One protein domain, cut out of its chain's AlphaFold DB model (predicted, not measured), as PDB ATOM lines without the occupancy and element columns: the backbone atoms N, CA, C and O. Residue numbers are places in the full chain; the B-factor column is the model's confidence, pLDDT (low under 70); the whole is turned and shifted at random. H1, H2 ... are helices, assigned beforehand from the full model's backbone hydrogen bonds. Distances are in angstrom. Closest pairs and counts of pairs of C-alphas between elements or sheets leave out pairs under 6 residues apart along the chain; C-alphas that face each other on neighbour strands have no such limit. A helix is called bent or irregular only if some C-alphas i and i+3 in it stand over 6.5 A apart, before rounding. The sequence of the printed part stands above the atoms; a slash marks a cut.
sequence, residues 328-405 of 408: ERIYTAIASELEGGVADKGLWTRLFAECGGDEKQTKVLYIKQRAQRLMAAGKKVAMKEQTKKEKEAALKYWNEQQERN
ATOM      1  N   GLU A 328      46.828 -17.240 -19.821       78.94
ATOM      2  CA  GLU A 328      48.092 -17.098 -19.105       78.94
ATOM      3  C   GLU A 328      48.639 -15.675 -19.246       78.94
ATOM      4  O   GLU A 328      48.873 -15.000 -18.241       78.94
ATOM      5  N   ARG A 329      48.676 -15.138 -20.471       83.81
ATOM      6  CA  ARG A 329      49.092 -13.750 -20.722       83.81
ATOM      7  C   ARG A 329      48.219 -12.711 -20.009       83.81
ATOM      8  O   ARG A 329      48.727 -11.668 -19.589       83.81
ATOM      9  N   ILE A 330      46.916 -12.968 -19.861       85.75
ATOM     10  CA  ILE A 330      45.992 -12.066 -19.151       85.75
ATOM     11  C   ILE A 330      46.306 -12.045 -17.654       85.75
ATOM     12  O   ILE A 330      46.374 -10.968 -17.060       85.75
ATOM     13  N   TYR A 331      46.526 -13.208 -17.042       85.69
ATOM     14  CA  TYR A 331      46.862 -13.280 -15.622       85.69
ATOM     15  C   TYR A 331      48.258 -12.724 -15.324       85.69
ATOM     16  O   TYR A 331      48.409 -12.007 -14.333       85.69
ATOM     17  N   THR A 332      49.242 -12.934 -16.203       87.12
ATOM     18  CA  THR A 332      50.572 -12.310 -16.087       87.12
ATOM     19  C   THR A 332      50.486 -10.783 -16.122       87.12
ATOM     20  O   THR A 332      51.108 -10.109 -15.301       87.12
ATOM     21  N   ALA A 333      49.668 -10.215 -17.016       86.19
ATOM     22  CA  ALA A 333      49.464  -8.768 -17.078       86.19
ATOM     23  C   ALA A 333      48.837  -8.220 -15.784       86.19
ATOM     24  O   ALA A 333      49.289  -7.203 -15.259       86.19
ATOM     25  N   ILE A 334      47.845  -8.916 -15.220       89.00
ATOM     26  CA  ILE A 334      47.201  -8.515 -13.959       89.00
ATOM     27  C   ILE A 334      48.179  -8.595 -12.782       89.00
ATOM     28  O   ILE A 334      48.179  -7.699 -11.941       89.00
ATOM     29  N   ALA A 335      49.017  -9.633 -12.726       87.38
ATOM     30  CA  ALA A 335      50.044  -9.761 -11.694       87.38
ATOM     31  C   ALA A 335      51.014  -8.569 -11.735       87.38
ATOM     32  O   ALA A 335      51.207  -7.905 -10.719       87.38
ATOM     33  N   SER A 336      51.503  -8.209 -12.927       86.44
ATOM     34  CA  SER A 336      52.374  -7.037 -13.097       86.44
ATOM     35  C   SER A 336      51.687  -5.709 -12.734       86.44
ATOM     36  O   SER A 336      52.326  -4.809 -12.194       86.44
ATOM     37  N   GLU A 337      50.374  -5.589 -12.968       86.75
ATOM     38  CA  GLU A 337      49.574  -4.406 -12.615       86.75
ATOM     39  C   GLU A 337      49.462  -4.235 -11.089       86.75
ATOM     40  O   GLU A 337      49.542  -3.118 -10.569       86.75
ATOM     41  N   LEU A 338      49.308  -5.352 -10.373       86.19
ATOM     42  CA  LEU A 338      49.229  -5.387  -8.915       86.19
ATOM     43  C   LEU A 338      50.586  -5.139  -8.251       86.19
ATOM     44  O   LEU A 338      50.650  -4.392  -7.277       86.19
ATOM     45  N   GLU A 339      51.656  -5.731  -8.778       84.31
ATOM     46  CA  GLU A 339      53.020  -5.550  -8.262       84.31
ATOM     47  C   GLU A 339      53.564  -4.144  -8.549       84.31
ATOM     48  O   GLU A 339      54.233  -3.553  -7.704       84.31
ATOM     49  N   GLY A 340      53.222  -3.568  -9.706       76.25
ATOM     50  CA  GLY A 340      53.638  -2.222 -10.103       76.25
ATOM     51  C   GLY A 340      52.840  -1.078  -9.463       76.25
ATOM     52  O   GLY A 340      53.142   0.085  -9.725       76.25
ATOM     53  N   GLY A 341      51.802  -1.366  -8.666       74.19
ATOM     54  CA  GLY A 341      50.947  -0.342  -8.047       74.19
ATOM     55  C   GLY A 341      50.084   0.454  -9.040       74.19
ATOM     56  O   GLY A 341      49.551   1.510  -8.692       74.19
ATOM     57  N   VAL A 342      49.921  -0.048 -10.269       70.62
ATOM     58  CA  VAL A 342      49.159   0.587 -11.365       70.62
ATOM     59  C   VAL A 342      47.744   0.002 -11.462       70.62
ATOM     60  O   VAL A 342      47.129  -0.009 -12.527       70.62
ATOM     61  N   ALA A 343      47.208  -0.502 -10.349       79.69
ATOM     62  CA  ALA A 343      45.848  -1.018 -10.306       79.69
ATOM     63  C   ALA A 343      44.841   0.071 -10.722       79.69
ATOM     64  O   ALA A 343      44.985   1.246 -10.367       79.69
ATOM     65  N   ASP A 344      43.794  -0.328 -11.448       83.69
ATOM     66  CA  ASP A 344      42.616   0.491 -11.737       83.69
ATOM     67  C   ASP A 344      42.000   0.954 -10.410       83.69
ATOM     68  O   ASP A 344      41.232   0.234  -9.765       83.69
ATOM     69  N   LYS A 345      42.384   2.166  -9.991       85.38
ATOM     70  CA  LYS A 345      42.041   2.738  -8.685       85.38
ATOM     71  C   LYS A 345      40.533   2.758  -8.462       85.38
ATOM     72  O   LYS A 345      40.081   2.470  -7.362       85.38
ATOM     73  N   GLY A 346      39.745   3.028  -9.505       86.25
ATOM     74  CA  GLY A 346      38.285   3.044  -9.404       86.25
ATOM     75  C   GLY A 346      37.706   1.655  -9.136       86.25
ATOM     76  O   GLY A 346      36.856   1.492  -8.258       86.25
ATOM     77  N   LEU A 347      38.186   0.638  -9.859       88.19
ATOM     78  CA  LEU A 347      37.764  -0.747  -9.646       88.19
ATOM     79  C   LEU A 347      38.214  -1.272  -8.277       88.19
ATOM     80  O   LEU A 347      37.427  -1.903  -7.572       88.19
ATOM     81  N   TRP A 348      39.458  -0.982  -7.902       90.00
ATOM     82  CA  TRP A 348      40.039  -1.387  -6.631       90.00
ATOM     83  C   TRP A 348      39.306  -0.770  -5.441       90.00
ATOM     84  O   TRP A 348      38.867  -1.501  -4.562       90.00
ATOM     85  N   THR A 349      39.110   0.553  -5.420       89.25
ATOM     86  CA  THR A 349      38.435   1.250  -4.312       89.25
ATOM     87  C   THR A 349      37.005   0.753  -4.114       89.25
ATOM     88  O   THR A 349      36.573   0.586  -2.976       89.25
ATOM     89  N   ARG A 350      36.283   0.451  -5.202       93.31
ATOM     90  CA  ARG A 350      34.944  -0.141  -5.102       93.31
ATOM     91  C   ARG A 350      34.985  -1.523  -4.445       93.31
ATOM     92  O   ARG A 350      34.227  -1.768  -3.516       93.31
ATOM     93  N   LEU A 351      35.876  -2.403  -4.905       91.50
ATOM     94  CA  LEU A 351      36.010  -3.753  -4.350       91.50
ATOM     95  C   LEU A 351      36.509  -3.734  -2.900       91.50
ATOM     96  O   LEU A 351      36.068  -4.541  -2.092       91.50
ATOM     97  N   PHE A 352      37.363  -2.773  -2.553       90.75
ATOM     98  CA  PHE A 352      37.842  -2.576  -1.189       90.75
ATOM     99  C   PHE A 352      36.711  -2.190  -0.229       90.75
ATOM    100  O   PHE A 352      36.632  -2.721   0.878       90.75
ATOM    101  N   ALA A 353      35.798  -1.316  -0.668       90.25
ATOM    102  CA  ALA A 353      34.601  -0.975   0.095       90.25
ATOM    103  C   ALA A 353      33.641  -2.173   0.231       90.25
ATOM    104  O   ALA A 353      33.126  -2.421   1.318       90.25
ATOM    105  N   GLU A 354      33.437  -2.944  -0.845       88.62
ATOM    106  CA  GLU A 354      32.592  -4.151  -0.837       88.62
ATOM    107  C   GLU A 354      33.142  -5.254   0.086       88.62
ATOM    108  O   GLU A 354      32.370  -5.953   0.738       88.62
ATOM    109  N   CYS A 355      34.467  -5.382   0.193       90.25
ATOM    110  CA  CYS A 355      35.141  -6.332   1.083       90.25
ATOM    111  C   CYS A 355      35.324  -5.819   2.521       90.25
ATOM    112  O   CYS A 355      36.063  -6.433   3.291       90.25
ATOM    113  N   GLY A 356      34.707  -4.693   2.897       85.94
ATOM    114  CA  GLY A 356      34.816  -4.144   4.253       85.94
ATOM    115  C   GLY A 356      36.249  -3.778   4.659       85.94
ATOM    116  O   GLY A 356      36.583  -3.828   5.840       85.94
ATOM    117  N   GLY A 357      37.108  -3.451   3.688       82.81
ATOM    118  CA  GLY A 357      38.521  -3.140   3.909       82.81
ATOM    119  C   GLY A 357      39.464  -4.348   3.987       82.81
ATOM    120  O   GLY A 357      40.653  -4.162   4.244       82.81
ATOM    121  N   ASP A 358      38.989  -5.578   3.747       90.88
ATOM    122  CA  ASP A 358      39.862  -6.757   3.653       90.88
ATOM    123  C   ASP A 358      40.654  -6.744   2.333       90.88
ATOM    124  O   ASP A 358      40.139  -7.034   1.247       90.88
ATOM    125  N   GLU A 359      41.946  -6.425   2.426       89.69
ATOM    126  CA  GLU A 359      42.849  -6.327   1.278       89.69
ATOM    127  C   GLU A 359      43.055  -7.670   0.554       89.69
ATOM    128  O   GLU A 359      43.206  -7.699  -0.670       89.69
ATOM    129  N   LYS A 360      43.029  -8.804   1.271       89.62
ATOM    130  CA  LYS A 360      43.237 -10.127   0.660       89.62
ATOM    131  C   LYS A 360      42.033 -10.518  -0.186       89.62
ATOM    132  O   LYS A 360      42.204 -10.946  -1.329       89.62
ATOM    133  N   GLN A 361      40.824 -10.321   0.335       86.06
ATOM    134  CA  GLN A 361      39.598 -10.567  -0.429       86.06
ATOM    135  C   GLN A 361      39.468  -9.604  -1.613       86.06
ATOM    136  O   GLN A 361      39.133 -10.032  -2.721       86.06
ATOM    137  N   THR A 362      39.837  -8.336  -1.409       90.31
ATOM    138  CA  THR A 362      39.855  -7.315  -2.465       90.31
ATOM    139  C   THR A 362      40.761  -7.730  -3.623       90.31
ATOM    140  O   THR A 362      40.332  -7.685  -4.774       90.31
ATOM    141  N   LYS A 363      41.981  -8.216  -3.343       89.94
ATOM    142  CA  LYS A 363      42.920  -8.714  -4.368       89.94
ATOM    143  C   LYS A 363      42.330  -9.855  -5.189       89.94
ATOM    144  O   LYS A 363      42.402  -9.831  -6.417       89.94
ATOM    145  N   VAL A 364      41.707 -10.833  -4.534       90.88
ATOM    146  CA  VAL A 364      41.104 -11.991  -5.215       90.88
ATOM    147  C   VAL A 364      39.961 -11.557  -6.136       90.88
ATOM    148  O   VAL A 364      39.911 -11.964  -7.301       90.88
ATOM    149  N   LEU A 365      39.058 -10.699  -5.647       87.06
ATOM    150  CA  LEU A 365      37.954 -10.185  -6.460       87.06
ATOM    151  C   LEU A 365      38.445  -9.294  -7.601       87.06
ATOM    152  O   LEU A 365      37.910  -9.372  -8.712       87.06
ATOM    153  N   TYR A 366      39.492  -8.506  -7.356       92.75
ATOM    154  CA  TYR A 366      40.106  -7.650  -8.360       92.75
ATOM    155  C   TYR A 366      40.648  -8.467  -9.531       92.75
ATOM    156  O   TYR A 366      40.267  -8.217 -10.675       92.75
ATOM    157  N   ILE A 367      41.455  -9.497  -9.251       92.00
ATOM    158  CA  ILE A 367      42.025 -10.381 -10.276       92.00
ATOM    159  C   ILE A 367      40.911 -10.999 -11.128       92.00
ATOM    160  O   ILE A 367      40.958 -10.949 -12.358       92.00
ATOM    161  N   LYS A 368      39.861 -11.520 -10.481       89.75
ATOM    162  CA  LYS A 368      38.729 -12.152 -11.169       89.75
ATOM    163  C   LYS A 368      37.992 -11.177 -12.089       89.75
ATOM    164  O   LYS A 368      37.730 -11.496 -13.249       89.75
ATOM    165  N   GLN A 369      37.655  -9.987 -11.592       90.81
ATOM    166  CA  GLN A 369      36.887  -9.006 -12.359       90.81
ATOM    167  C   GLN A 369      37.724  -8.354 -13.470       90.81
ATOM    168  O   GLN A 369      37.210  -8.078 -14.559       90.81
ATOM    169  N   ARG A 370      39.022  -8.150 -13.230       91.62
ATOM    170  CA  ARG A 370      39.963  -7.614 -14.215       91.62
ATOM    171  C   ARG A 370      40.208  -8.602 -15.357       91.62
ATOM    172  O   ARG A 370      40.110  -8.199 -16.516       91.62
ATOM    173  N   ALA A 371      40.395  -9.888 -15.055       88.94
ATOM    174  CA  ALA A 371      40.540 -10.941 -16.065       88.94
ATOM    175  C   ALA A 371      39.310 -11.024 -16.978       88.94
ATOM    176  O   ALA A 371      39.436 -11.050 -18.201       88.94
ATOM    177  N   GLN A 372      38.105 -10.954 -16.403       88.25
ATOM    178  CA  GLN A 372      36.862 -10.927 -17.179       88.25
ATOM    179  C   GLN A 372      36.772  -9.724 -18.127       88.25
ATOM    180  O   GLN A 372      36.369  -9.886 -19.280       88.25
ATOM    181  N   ARG A 373      37.169  -8.523 -17.677       88.44
ATOM    182  CA  ARG A 373      37.179  -7.323 -18.532       88.44
ATOM    183  C   ARG A 373      38.159  -7.460 -19.695       88.44
ATOM    184  O   ARG A 373      37.790  -7.133 -20.823       88.44
ATOM    185  N   LEU A 374      39.364  -7.969 -19.441       85.62
ATOM    186  CA  LEU A 374      40.389  -8.157 -20.471       85.62
ATOM    187  C   LEU A 374      39.986  -9.234 -21.487       85.62
ATOM    188  O   LEU A 374      40.075  -9.000 -22.691       85.62
ATOM    189  N   MET A 375      39.423 -10.356 -21.028       83.81
ATOM    190  CA  MET A 375      38.880 -11.392 -21.914       83.81
ATOM    191  C   MET A 375      37.725 -10.872 -22.780       83.81
ATOM    192  O   MET A 375      37.662 -11.154 -23.978       83.81
ATOM    193  N   ALA A 376      36.809 -10.086 -22.206       80.31
ATOM    194  CA  ALA A 376      35.694  -9.503 -22.951       80.31
ATOM    195  C   ALA A 376      36.161  -8.457 -23.979       80.31
ATOM    196  O   ALA A 376      35.612  -8.392 -25.081       80.31
ATOM    197  N   ALA A 377      37.178  -7.658 -23.644       80.19
ATOM    198  CA  ALA A 377      37.792  -6.714 -24.572       80.19
ATOM    199  C   ALA A 377      38.494  -7.444 -25.730       80.19
ATOM    200  O   ALA A 377      38.243  -7.112 -26.889       80.19
ATOM    201  N   GLY A 378      39.275  -8.490 -25.433       77.31
ATOM    202  CA  GLY A 378      39.944  -9.322 -26.439       77.31
ATOM    203  C   GLY A 378      38.962  -9.971 -27.417       77.31
ATOM    204  O   GLY A 378      39.131  -9.857 -28.630       77.31
ATOM    205  N   LYS A 379      37.861 -10.549 -26.912       76.75
ATOM    206  CA  LYS A 379      36.802 -11.139 -27.753       76.75
ATOM    207  C   LYS A 379      36.154 -10.121 -28.697       76.75
ATOM    208  O   LYS A 379      35.890 -10.442 -29.852       76.75
ATOM    209  N   LYS A 380      35.920  -8.883 -28.242       75.25
ATOM    210  CA  LYS A 380      35.349  -7.816 -29.088       75.25
ATOM    211  C   LYS A 380      36.296  -7.384 -30.208       75.25
ATOM    212  O   LYS A 380      35.824  -7.070 -31.298       75.25
ATOM    213  N   VAL A 381      37.602  -7.345 -29.944       78.19
ATOM    214  CA  VAL A 381      38.613  -7.019 -30.962       78.19
ATOM    215  C   VAL A 381      38.690  -8.135 -32.003       78.19
ATOM    216  O   VAL A 381      38.544  -7.852 -33.189       78.19
ATOM    217  N   ALA A 382      38.781  -9.393 -31.559       74.31
ATOM    218  CA  ALA A 382      38.809 -10.556 -32.447       74.31
ATOM    219  C   ALA A 382      37.559 -10.637 -33.342       74.31
ATOM    220  O   ALA A 382      37.671 -10.851 -34.547       74.31
ATOM    221  N   MET A 383      36.371 -10.375 -32.781       74.50
ATOM    222  CA  MET A 383      35.119 -10.365 -33.543       74.50
ATOM    223  C   MET A 383      35.118  -9.285 -34.633       74.50
ATOM    224  O   MET A 383      34.763  -9.568 -35.771       74.50
ATOM    225  N   LYS A 384      35.563  -8.058 -34.321       78.81
ATOM    226  CA  LYS A 384      35.657  -6.974 -35.317       78.81
ATOM    227  C   LYS A 384      36.633  -7.306 -36.443       78.81
ATOM    228  O   LYS A 384      36.367  -6.979 -37.598       78.81
ATOM    229  N   GLU A 385      37.753  -7.933 -36.108       78.62
ATOM    230  CA  GLU A 385      38.779  -8.308 -37.077       78.62
ATOM    231  C   GLU A 385      38.307  -9.446 -37.990       78.62
ATOM    232  O   GLU A 385      38.529  -9.401 -39.199       78.62
ATOM    233  N   GLN A 386      37.568 -10.412 -37.443       75.81
ATOM    234  CA  GLN A 386      36.947 -11.477 -38.224       75.81
ATOM    235  C   GLN A 386      35.873 -10.933 -39.173       75.81
ATOM    236  O   GLN A 386      35.911 -11.227 -40.365       75.81
ATOM    237  N   THR A 387      34.991 -10.047 -38.699       80.94
ATOM    238  CA  THR A 387      33.986  -9.404 -39.561       80.94
ATOM    239  C   THR A 387      34.629  -8.558 -40.663       80.94
ATOM    240  O   THR A 387      34.097  -8.465 -41.769       80.94
ATOM    241  N   LYS A 388      35.784  -7.934 -40.393       88.56
ATOM    242  CA  LYS A 388      36.550  -7.207 -41.413       88.56
ATOM    243  C   LYS A 388      37.083  -8.164 -42.487       88.56
ATOM    244  O   LYS A 388      36.863  -7.906 -43.666       88.56
ATOM    245  N   LYS A 389      37.694  -9.284 -42.088       84.75
ATOM    246  CA  LYS A 389      38.199 -10.311 -43.018       84.75
ATOM    247  C   LYS A 389      37.086 -10.943 -43.853       84.75
ATOM    248  O   LYS A 389      37.264 -11.150 -45.046       84.75
ATOM    249  N   GLU A 390      35.926 -11.203 -43.255       84.06
ATOM    250  CA  GLU A 390      34.751 -11.729 -43.964       84.06
ATOM    251  C   GLU A 390      34.232 -10.738 -45.014       84.06
ATOM    252  O   GLU A 390      33.931 -11.137 -46.137       84.06
ATOM    253  N   LYS A 391      34.193  -9.439 -44.693       87.50
ATOM    254  CA  LYS A 391      33.832  -8.392 -45.661       87.50
ATOM    255  C   LYS A 391      34.850  -8.266 -46.791       87.50
ATOM    256  O   LYS A 391      34.450  -8.116 -47.939       87.50
ATOM    257  N   GLU A 392      36.142  -8.344 -46.486       88.50
ATOM    258  CA  GLU A 392      37.210  -8.314 -47.493       88.50
ATOM    259  C   GLU A 392      37.156  -9.546 -48.409       88.50
ATOM    260  O   GLU A 392      37.283  -9.414 -49.625       88.50
ATOM    261  N   ALA A 393      36.884 -10.733 -47.857       86.31
ATOM    262  CA  ALA A 393      36.698 -11.958 -48.631       86.31
ATOM    263  C   ALA A 393      35.439 -11.904 -49.512       86.31
ATOM    264  O   ALA A 393      35.493 -12.284 -50.681       86.31
ATOM    265  N   ALA A 394      34.326 -11.387 -48.983       84.75
ATOM    266  CA  ALA A 394      33.092 -11.199 -49.743       84.75
ATOM    267  C   ALA A 394      33.267 -10.180 -50.878       84.75
ATOM    268  O   ALA A 394      32.790 -10.414 -51.986       84.75
ATOM    269  N   LEU A 395      33.992  -9.083 -50.632       88.25
ATOM    270  CA  LEU A 395      34.301  -8.077 -51.649       88.25
ATOM    271  C   LEU A 395      35.195  -8.656 -52.753       88.25
ATOM    272  O   LEU A 395      34.932  -8.441 -53.933       88.25
ATOM    273  N   LYS A 396      36.209  -9.445 -52.380       90.88
ATOM    274  CA  LYS A 396      37.071 -10.139 -53.342       90.88
ATOM    275  C   LYS A 396      36.278 -11.120 -54.209       90.88
ATOM    276  O   LYS A 396      36.426 -11.107 -55.425       90.88
ATOM    277  N   TYR A 397      35.394 -11.910 -53.599       85.94
ATOM    278  CA  TYR A 397      34.507 -12.824 -54.322       85.94
ATOM    279  C   TYR A 397      33.584 -12.083 -55.300       85.94
ATOM    280  O   TYR A 397      33.403 -12.524 -56.430       85.94
ATOM    281  N   TRP A 398      33.020 -10.945 -54.888       78.69
ATOM    282  CA  TRP A 398      32.128 -10.153 -55.737       78.69
ATOM    283  C   TRP A 398      32.866  -9.537 -56.938       78.69
ATOM    284  O   TRP A 398      32.370  -9.604 -58.061       78.69
ATOM    285  N   ASN A 399      34.090  -9.042 -56.732       84.88
ATOM    286  CA  ASN A 399      34.937  -8.523 -57.811       84.88
ATOM    287  C   ASN A 399      35.352  -9.627 -58.803       84.88
ATOM    288  O   ASN A 399      35.269  -9.430 -60.012       84.88
ATOM    289  N   GLU A 400      35.718 -10.819 -58.315       84.69
ATOM    290  CA  GLU A 400      36.042 -11.975 -59.173       84.69
ATOM    291  C   GLU A 400      34.832 -12.485 -59.981       84.69
ATOM    292  O   GLU A 400      35.003 -13.080 -61.049       84.69
ATOM    293  N   GLN A 401      33.608 -12.286 -59.478       78.75
ATOM    294  CA  GLN A 401      32.372 -12.599 -60.202       78.75
ATOM    295  C   GLN A 401      32.073 -11.562 -61.294       78.75
ATOM    296  O   GLN A 401      31.665 -11.948 -62.389       78.75
ATOM    297  N   GLN A 402      32.331 -10.272 -61.042       76.31
ATOM    298  CA  GLN A 402      32.204  -9.227 -62.067       76.31
ATOM    299  C   GLN A 402      33.214  -9.396 -63.210       76.31
ATOM    300  O   GLN A 402      32.846  -9.240 -64.371       76.31
ATOM    301  N   GLU A 403      34.458  -9.783 -62.919       77.81
ATOM    302  CA  GLU A 403      35.458 -10.051 -63.967       77.81
ATOM    303  C   GLU A 403      35.115 -11.286 -64.820       77.81
ATOM    304  O   GLU A 403      35.456 -11.338 -66.002       77.81
ATOM    305  N   ARG A 404      34.414 -12.279 -64.253       74.25
ATOM    306  CA  ARG A 404      33.993 -13.490 -64.982       74.25
ATOM    307  C   ARG A 404      32.748 -13.307 -65.844       74.25
ATOM    308  O   ARG A 404      32.542 -14.116 -66.747       74.25
ATOM    309  N   ASN A 405      31.928 -12.290 -65.592       67.44
ATOM    310  CA  ASN A 405      30.721 -12.032 -66.372       67.44
ATOM    311  C   ASN A 405      30.584 -10.538 -66.717       67.44
ATOM    312  O   ASN A 405      29.834  -9.826 -66.052       67.44
TER     313      ASN A 405
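This is residues 328 to 405 of the 408 residues of the protein "DUF4328 domain-containing protein" of Candidatus Accumulibacter sp. BA-91 (UniProt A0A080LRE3). One very long helix, H3, makes the longest axis, and two short helices, H1 and H2, pack on its first half from different sides. The rest of H3 sticks out as a bare arm, residues 379 to 404, with Asn 405 at its tip. The printed part has 78 residues with three named helices, in the order H1, H2, H3, and no named strand; the class is all helix. The whole is extended, with a radius of gyration of the C-alphas of 21.2 A, and spans 71 by 21 by 16 A.

H1, residues 328 to 339, touches H3, residues 359 to 404, through residues 330 to 334 of H1 and 367 to 375 of H3. Their closest C-alphas, those of Ile 330 and Ala 371, are 6.4 A apart. They run opposite ways at a steep tilt of 43 degrees. H2, residues 345 to 354, is apart from H1. H2 touches H3 at residues 359 to 366 of H3; the closest C-alphas, those of Phe 352 and Thr 362, are 5.3 A apart. These two run opposite ways at a steep tilt of 49 degrees. In H1, H2 and H3 every O i to N i+4 pair is within hydrogen-bond range.

H1 begins at C-alpha 328, (48.092, -17.098, -19.105), and is 16.6 A long from first to last C-alpha. H2 measures 14.1 A. H3 runs 67.2 A from C-alpha 359, (42.849, -6.327, 1.278), to C-alpha 404, (33.993, -13.490, -64.982), and is not bent.

The C-alphas of Gly 357 and Asn 405, the two farthest apart, are 71.3 A apart. Without residues 379 to 405, which stand free, the body spans 31 by 22 by 16 A. The printed part has no cut, and the links H1 to H2 and H2 to H3 are tight. The mean pLDDT of the printed part is 84.5; one residue, Asn 405, is under 70.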